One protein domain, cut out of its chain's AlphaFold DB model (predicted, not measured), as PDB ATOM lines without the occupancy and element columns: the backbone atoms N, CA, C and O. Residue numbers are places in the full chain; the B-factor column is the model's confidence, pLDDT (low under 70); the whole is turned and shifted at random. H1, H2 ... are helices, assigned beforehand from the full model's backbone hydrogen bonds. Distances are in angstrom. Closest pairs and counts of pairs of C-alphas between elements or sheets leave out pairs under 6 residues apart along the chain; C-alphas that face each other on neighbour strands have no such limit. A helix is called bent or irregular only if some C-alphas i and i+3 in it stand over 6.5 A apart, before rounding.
ATOM      1  N   TYR A 117     116.363  95.200  70.082       90.00
ATOM      2  CA  TYR A 117     116.146  93.863  70.640       90.00
ATOM      3  C   TYR A 117     116.792  93.703  72.018       90.00
ATOM      4  O   TYR A 117     116.115  93.341  72.976       90.00
ATOM      5  N   VAL A 118     118.066  94.080  72.154       88.62
ATOM      6  CA  VAL A 118     118.792  93.982  73.431       88.62
ATOM      7  C   VAL A 118     118.134  94.839  74.517       88.62
ATOM      8  O   VAL A 118     117.990  94.400  75.654       88.62
ATOM      9  N   ARG A 119     117.675  96.049  74.172       89.38
ATOM     10  CA  ARG A 119     116.982  96.936  75.121       89.38
ATOM     11  C   ARG A 119     115.648  96.351  75.569       89.38
ATOM     12  O   ARG A 119     115.362  96.369  76.758       89.38
ATOM     13  N   ARG A 120     114.853  95.811  74.643       91.25
ATOM     14  CA  ARG A 120     113.605  95.110  74.972       91.25
ATOM     15  C   ARG A 120     113.878  93.933  75.907       91.25
ATOM     16  O   ARG A 120     113.182  93.768  76.902       91.25
ATOM     17  N   LEU A 121     114.922  93.161  75.624       89.50
ATOM     18  CA  LEU A 121     115.306  92.023  76.445       89.50
ATOM     19  C   LEU A 121     115.631  92.469  77.885       89.50
ATOM     20  O   LEU A 121     115.064  91.938  78.832       89.50
ATOM     21  N   LEU A 122     116.460  93.504  78.050       87.81
ATOM     22  CA  LEU A 122     116.892  94.003  79.364       87.81
ATOM     23  C   LEU A 122     115.800  94.738  80.153       87.81
ATOM     24  O   LEU A 122     115.708  94.561  81.363       87.81
ATOM     25  N   TYR A 123     114.995  95.573  79.492       87.81
ATOM     26  CA  TYR A 123     114.055  96.476  80.169       87.81
ATOM     27  C   TYR A 123     112.615  95.971  80.225       87.81
ATOM     28  O   TYR A 123     111.807  96.554  80.940       87.81
ATOM     29  N   ILE A 124     112.273  94.923  79.475       90.38
ATOM     30  CA  ILE A 124     110.902  94.402  79.421       90.38
ATOM     31  C   ILE A 124     110.880  92.922  79.797       90.38
ATOM     32  O   ILE A 124     110.079  92.522  80.633       90.38
ATOM     33  N   GLU A 125     111.756  92.105  79.211       89.31
ATOM     34  CA  GLU A 125     111.597  90.648  79.289       89.31
ATOM     35  C   GLU A 125     112.386  89.982  80.432       89.31
ATOM     36  O   GLU A 125     111.895  89.027  81.027       89.31
ATOM     37  N   LEU A 126     113.599  90.451  80.750       89.69
ATOM     38  CA  LEU A 126     114.486  89.867  81.778       89.69
ATOM     39  C   LEU A 126     114.506  90.690  83.074       89.69
ATOM     40  O   LEU A 126     115.504  90.719  83.794       89.69
ATOM     41  N   THR A 127     113.405  91.364  83.389       89.06
ATOM     42  CA  THR A 127     113.311  92.275  84.538       89.06
ATOM     43  C   THR A 127     112.931  91.586  85.848       89.06
ATOM     44  O   THR A 127     113.067  92.186  86.912       89.06
ATOM     45  N   SER A 128     112.459  90.335  85.810       92.38
ATOM     46  CA  SER A 128     111.972  89.665  87.018       92.38
ATOM     47  C   SER A 128     113.121  89.333  87.990       92.38
ATOM     48  O   SER A 128     114.147  88.792  87.568       92.38
ATOM     49  N   PRO A 129     112.966  89.575  89.309       90.31
ATOM     50  CA  PRO A 129     114.001  89.247  90.296       90.31
ATOM     51  C   PRO A 129     114.372  87.760  90.317       90.31
ATOM     52  O   PRO A 129     115.545  87.416  90.459       90.31
ATOM     53  N   ALA A 130     113.383  86.883  90.111       94.12
ATOM     54  CA  ALA A 130     113.577  85.436  90.039       94.12
ATOM     55  C   ALA A 130     114.491  85.013  88.876       94.12
ATOM     56  O   ALA A 130     115.196  84.016  88.989       94.12
ATOM     57  N   HIS A 131     114.519  85.778  87.780       90.25
ATOM     58  CA  HIS A 131     115.443  85.558  86.671       90.25
ATOM     59  C   HIS A 131     116.767  86.310  86.875       90.25
ATOM     60  O   HIS A 131     117.842  85.741  86.690       90.25
ATOM     61  N   ALA A 132     116.719  87.582  87.272       89.00
ATOM     62  CA  ALA A 132     117.897  88.440  87.363       89.00
ATOM     63  C   ALA A 132     118.892  87.979  88.441       89.00
ATOM     64  O   ALA A 132     120.089  87.896  88.167       89.00
ATOM     65  N   ILE A 133     118.425  87.636  89.648       90.38
ATOM     66  CA  ILE A 133     119.311  87.319  90.782       90.38
ATOM     67  C   ILE A 133     120.161  86.064  90.518       90.38
ATOM     68  O   ILE A 133     121.381  86.149  90.685       90.38
ATOM     69  N   PRO A 134     119.598  84.913  90.086       95.06
ATOM     70  CA  PRO A 134     120.410  83.731  89.800       95.06
ATOM     71  C   PRO A 134     121.413  83.963  88.666       95.06
ATOM     72  O   PRO A 134     122.573  83.575  88.789       95.06
ATOM     73  N   ASN A 135     121.003  84.649  87.593       90.88
ATOM     74  CA  ASN A 135     121.876  84.925  86.451       90.88
ATOM     75  C   ASN A 135     123.026  85.878  86.814       90.88
ATOM     76  O   ASN A 135     124.168  85.644  86.417       90.88
ATOM     77  N   LEU A 136     122.763  86.912  87.621       88.75
ATOM     78  CA  LEU A 136     123.809  87.810  88.123       88.75
ATOM     79  C   LEU A 136     124.789  87.074  89.043       88.75
ATOM     80  O   LEU A 136     125.994  87.259  88.910       88.75
ATOM     81  N   ARG A 137     124.308  86.184  89.921       91.19
ATOM     82  CA  ARG A 137     125.178  85.365  90.789       91.19
ATOM     83  C   ARG A 137     126.022  84.354  90.012       91.19
ATOM     84  O   ARG A 137     127.147  84.074  90.408       91.19
ATOM     85  N   ALA A 138     125.498  83.824  88.908       94.06
ATOM     86  CA  ALA A 138     126.226  82.921  88.017       94.06
ATOM     87  C   ALA A 138     127.187  83.654  87.058       94.06
ATOM     88  O   ALA A 138     127.969  83.016  86.348       94.06
ATOM     89  N   THR A 139     127.144  84.990  87.010       90.62
ATOM     90  CA  THR A 139     127.995  85.783  86.119       90.62
ATOM     91  C   THR A 139     129.449  85.730  86.583       90.62
ATOM     92  O   THR A 139     129.790  86.112  87.699       90.62
ATOM     93  N   LYS A 140     130.343  85.276  85.697       92.31
ATOM     94  CA  LYS A 140     131.789  85.226  85.959       92.31
ATOM     95  C   LYS A 140     132.367  86.632  86.131       92.31
ATOM     96  O   LYS A 140     131.985  87.552  85.408       92.31
ATOM     97  N   SER A 141     133.379  86.770  86.985       87.19
ATOM     98  CA  SER A 141     134.063  88.046  87.261       87.19
ATOM     99  C   SER A 141     134.561  88.761  85.999       87.19
ATOM    100  O   SER A 141     134.387  89.966  85.858       87.19
ATOM    101  N   GLN A 142     135.081  88.016  85.021       90.19
ATOM    102  CA  GLN A 142     135.538  88.553  83.731       90.19
ATOM    103  C   GLN A 142     134.427  89.251  82.929       90.19
ATOM    104  O   GLN A 142     134.702  90.110  82.094       90.19
ATOM    105  N   LYS A 143     133.164  88.872  83.148       85.69
ATOM    106  CA  LYS A 143     132.006  89.463  82.472       85.69
ATOM    107  C   LYS A 143     131.464  90.692  83.200       85.69
ATOM    108  O   LYS A 143     130.793  91.493  82.559       85.69
ATOM    109  N   LEU A 144     131.802  90.889  84.479       82.62
ATOM    110  CA  LEU A 144     131.366  92.058  85.253       82.62
ATOM    111  C   LEU A 144     131.896  93.377  84.676       82.62
ATOM    112  O   LEU A 144     131.205  94.383  84.755       82.62
ATOM    113  N   VAL A 145     133.063  93.365  84.020       82.94
ATOM    114  CA  VAL A 145     133.624  94.548  83.332       82.94
ATOM    115  C   VAL A 145     132.696  95.065  82.225       82.94
ATOM    116  O   VAL A 145     132.674  96.257  81.934       82.94
ATOM    117  N   TRP A 146     131.900  94.179  81.624       83.12
ATOM    118  CA  TRP A 146     130.947  94.524  80.570       83.12
ATOM    119  C   TRP A 146     129.558  94.862  81.111       83.12
ATOM    120  O   TRP A 146     128.681  95.268  80.345       83.12
ATOM    121  N   LEU A 147     129.342  94.708  82.420       80.25
ATOM    122  CA  LEU A 147     128.091  95.070  83.056       80.25
ATOM    123  C   LEU A 147     128.024  96.596  83.134       80.25
ATOM    124  O   LEU A 147     128.651  97.235  83.974       80.25
ATOM    125  N   SER A 148     127.250  97.202  82.238       70.75
ATOM    126  CA  SER A 148     127.073  98.657  82.163       70.75
ATOM    127  C   SER A 148     126.107  99.172  83.246       70.75
ATOM    128  O   SER A 148     125.331 100.096  83.016       70.75
ATOM    129  N   THR A 149     126.108  98.550  84.427       74.00
ATOM    130  CA  THR A 149     125.251  98.916  85.553       74.00
ATOM    131  C   THR A 149     126.034  99.799  86.501       74.00
ATOM    132  O   THR A 149     126.975  99.364  87.157       74.00
ATOM    133  N   GLN A 150     125.630 101.054  86.589       75.94
ATOM    134  CA  GLN A 150     126.240 102.015  87.490       75.94
ATOM    135  C   GLN A 150     125.320 102.169  88.705       75.94
ATOM    136  O   GLN A 150     124.398 102.988  88.702       75.94
ATOM    137  N   LEU A 151     125.543 101.313  89.701       78.62
ATOM    138  CA  LEU A 151     124.787 101.287  90.952       78.62
ATOM    139  C   LEU A 151     125.086 102.545  91.773       78.62
ATOM    140  O   LEU A 151     126.221 103.017  91.800       78.62
ATOM    141  N   CYS A 152     124.064 103.086  92.435       86.00
ATOM    142  CA  CYS A 152     124.225 104.259  93.305       86.00
ATOM    143  C   CYS A 152     124.118 103.923  94.788       86.00
ATOM    144  O   CYS A 152     124.640 104.671  95.605       86.00
ATOM    145  N   TYR A 153     123.519 102.780  95.123       86.62
ATOM    146  CA  TYR A 153     123.445 102.276  96.488       86.62
ATOM    147  C   TYR A 153     123.779 100.789  96.528       86.62
ATOM    148  O   TYR A 153     123.471 100.059  95.581       86.62
ATOM    149  N   VAL A 154     124.418 100.357  97.618       85.50
ATOM    150  CA  VAL A 154     124.664  98.932  97.914       85.50
ATOM    151  C   VAL A 154     123.393  98.276  98.454       85.50
ATOM    152  O   VAL A 154     123.105  97.118  98.159       85.50
ATOM    153  N   ASP A 155     122.651  99.020  99.270       84.25
ATOM    154  CA  ASP A 155     121.531  98.551 100.068       84.25
ATOM    155  C   ASP A 155     120.204  99.184  99.627       84.25
ATOM    156  O   ASP A 155     120.153 100.284  99.074       84.25
ATOM    157  N   PHE A 156     119.095  98.500  99.915       81.94
ATOM    158  CA  PHE A 156     117.757  99.016  99.612       81.94
ATOM    159  C   PHE A 156     117.356 100.208 100.490       81.94
ATOM    160  O   PHE A 156     116.502 100.990 100.078       81.94
ATOM    161  N   ASN A 157     117.979 100.366 101.664       85.94
ATOM    162  CA  ASN A 157     117.729 101.482 102.578       85.94
ATOM    163  C   ASN A 157     118.522 102.748 102.201       85.94
ATOM    164  O   ASN A 157     118.423 103.767 102.881       85.94
ATOM    165  N   ARG A 158     119.278 102.702 101.092       83.44
ATOM    166  CA  ARG A 158     120.018 103.832 100.522       83.44
ATOM    167  C   ARG A 158     120.995 104.490 101.505       83.44
ATOM    168  O   ARG A 158     121.202 105.700 101.453       83.44
ATOM    169  N   GLN A 159     121.594 103.713 102.400       86.38
ATOM    170  CA  GLN A 159     122.535 104.235 103.395       86.38
ATOM    171  C   GLN A 159     123.980 104.225 102.894       86.38
ATOM    172  O   GLN A 159     124.783 105.058 103.309       86.38
ATOM    173  N   LEU A 160     124.317 103.295 102.000       87.88
ATOM    174  CA  LEU A 160     125.669 103.106 101.490       87.88
ATOM    175  C   LEU A 160     125.752 103.559 100.035       87.88
ATOM    176  O   LEU A 160     125.349 102.837  99.119       87.88
ATOM    177  N   GLU A 161     126.280 104.765  99.835       89.94
ATOM    178  CA  GLU A 161     126.440 105.374  98.515       89.94
ATOM    179  C   GLU A 161     127.589 104.723  97.726       89.94
ATOM    180  O   GLU A 161     128.685 104.509  98.239       89.94
ATOM    181  N   LEU A 162     127.330 104.419  96.452       88.69
ATOM    182  CA  LEU A 162     128.251 103.749  95.520       88.69
ATOM    183  C   LEU A 162     128.516 104.564  94.245       88.69
ATOM    184  O   LEU A 162     129.291 104.143  93.383       88.69
ATOM    185  N   ALA A 163     127.856 105.713  94.080       88.00
ATOM    186  CA  ALA A 163     128.006 106.529  92.885       88.00
ATOM    187  C   ALA A 163     129.446 107.041  92.727       88.00
ATOM    188  O   ALA A 163     130.024 107.627  93.635       88.00
ATOM    189  N   HIS A 164     129.994 106.917  91.515       86.19
ATOM    190  CA  HIS A 164     131.351 107.386  91.206       86.19
ATOM    191  C   HIS A 164     131.561 108.905  91.361       86.19
ATOM    192  O   HIS A 164     132.704 109.349  91.427       86.19
ATOM    193  N   THR A 165     130.494 109.715  91.366       89.62
ATOM    194  CA  THR A 165     130.579 111.174  91.538       89.62
ATOM    195  C   THR A 165     129.407 111.716  92.354       89.62
ATOM    196  O   THR A 165     128.279 111.232  92.231       89.62
ATOM    197  N   ALA A 166     129.644 112.792  93.113       90.00
ATOM    198  CA  ALA A 166     128.607 113.469  93.898       90.00
ATOM    199  C   ALA A 166     127.448 113.991  93.023       90.00
ATOM    200  O   ALA A 166     126.280 113.824  93.362       90.00
ATOM    201  N   ALA A 167     127.751 114.538  91.841       89.81
ATOM    202  CA  ALA A 167     126.727 115.006  90.900       89.81
ATOM    203  C   ALA A 167     125.825 113.868  90.383       89.81
ATOM    204  O   ALA A 167     124.644 114.064  90.101       89.81
ATOM    205  N   ARG A 168     126.363 112.649  90.236       87.31
ATOM    206  CA  ARG A 168     125.552 111.473  89.901       87.31
ATOM    207  C   ARG A 168     124.659 111.071  91.070       87.31
ATOM    208  O   ARG A 168     123.483 110.801  90.840       87.31
ATOM    209  N   GLN A 169     125.212 111.054  92.279       89.69
ATOM    210  CA  GLN A 169     124.473 110.710  93.489       89.69
ATOM    211  C   GLN A 169     123.257 111.626  93.664       89.69
ATOM    212  O   GLN A 169     122.130 111.149  93.776       89.69
ATOM    213  N   GLN A 170     123.462 112.938  93.531       89.38
ATOM    214  CA  GLN A 170     122.389 113.931  93.605       89.38
ATOM    215  C   GLN A 170     121.296 113.714  92.549       89.38
ATOM    216  O   GLN A 170     120.114 113.825  92.865       89.38
ATOM    217  N   ARG A 171     121.655 113.347  91.309       86.94
ATOM    218  CA  ARG A 171     120.661 113.021  90.269       86.94
ATOM    219  C   ARG A 171     119.818 111.797  90.626       86.94
ATOM    220  O   ARG A 171     118.612 111.831  90.411       86.94
ATOM    221  N   HIS A 172     120.422 110.739  91.169       84.44
ATOM    222  CA  HIS A 172     119.673 109.549  91.585       84.44
ATOM    223  C   HIS A 172     118.759 109.829  92.778       84.44
ATOM    224  O   HIS A 172     117.620 109.366  92.778       84.44
ATOM    225  N   VAL A 173     119.221 110.615  93.754       84.75
ATOM    226  CA  VAL A 173     118.374 111.086  94.857       84.75
ATOM    227  C   VAL A 173     117.182 111.867  94.302       84.75
ATOM    228  O   VAL A 173     116.051 111.551  94.646       84.75
ATOM    229  N   ALA A 174     117.407 112.800  93.372       84.56
ATOM    230  CA  ALA A 174     116.336 113.586  92.758       84.56
ATOM    231  C   ALA A 174     115.349 112.746  91.917       84.56
ATOM    232  O   ALA A 174     114.160 113.041  91.906       84.56
ATOM    233  N   GLN A 175     115.813 111.701  91.220       79.12
ATOM    234  CA  GLN A 175     114.963 110.828  90.394       79.12
ATOM    235  C   GLN A 175     114.155 109.799  91.194       79.12
ATOM    236  O   GLN A 175     113.148 109.296  90.699       79.12
ATOM    237  N   HIS A 176     114.606 109.453  92.399       69.50
ATOM    238  CA  HIS A 176     113.993 108.412  93.224       69.50
ATOM    239  C   HIS A 176     113.516 108.921  94.592       69.50
ATOM    240  O   HIS A 176     113.286 108.102  95.488       69.50
ATOM    241  N   ALA A 177     113.397 110.238  94.770       59.00
ATOM    242  CA  ALA A 177     112.732 110.858  95.907       59.00
ATOM    243  C   ALA A 177     111.211 110.757  95.705       59.00
ATOM    244  O   ALA A 177     110.632 111.511  94.926       59.00
TER     245      ALA A 177
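Overview. This is residues 117 to 177 of the 178 residues of an uncharacterized protein of Saprolegnia parasitica (strain CBS 223.65) (UniProt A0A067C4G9). This is an open, loosely built helical model: three helices, H1, H2 and H3, follow one another along one side, and a long winding link, residues 145 to 165, crosses the middle to H4, alone on the far side. No helix touches another, and H4 runs back against the direction of H2. The printed part has 61 residues with four named helices, in the order H1, H2, H3, H4, and no named strand; the class is all helix. The whole is loose, with a radius of gyration of the C-alphas of 13.6 A and spans of 30 by 25 by 21 A.

Arrangement. From the first printed residue, H1 takes residues 117 to 125, and a tight link of 3 residues joins it to H2, residues 129 to 137. The two are apart, with no C-alpha of the one within 8 A of the other. Residues 123 to 131 stand free, of which 123 to 125 belong to H1 and 129 to 131 to H2. A second tight link of 3 residues joins H2 to H3, residues 141 to 144, and these two are apart as well. H1 and H3 are also apart. A long link of 21 residues then joins H3 to H4, residues 166 to 175, and H4 is apart from H1, H2 and H3. In H1 and H4 every O i to N i+4 pair is within hydrogen-bond range, in H2 4 of 5 are, and H3 is too short for such a pair, with its 1 pair of O i to N i+3 within range.

Along the chain. H1, Tyr 117 to Glu 125, measures 10.3 A from first to last C-alpha and begins at C-alpha 117 (116.146, 93.863, 70.640). It is neither bent nor irregular, but only just: C-alphas 122 and 125 are 6.3 A apart. H2, Pro 129 to Arg 137, measures 11.8 A, with C-alpha 129 at (114.001, 89.247, 90.296). It too is neither bent nor irregular, but only just: C-alphas 131 and 134 are 6.1 A apart. H3, Ser 141 to Leu 144, measures 5.2 A. H4, Ala 166 to Gln 175, is the longest helix at 10 residues and 14.3 A, and ends at C-alpha 175 (114.963, 110.828, 90.394).

Size, cuts and confidence. The two C-alphas farthest apart, those of Tyr 117 and Gln 159, are 34.9 A from each other. The C-alphas of the first and last printed residues, Tyr 117 and Ala 177, are 30.6 A apart. The C-alphas of residues 145 to 165 lie 5 to 16 A from the mean of all C-alphas. The printed part has no cut. Its mean pLDDT is 86.4, and residues 176 to 177 are under 70.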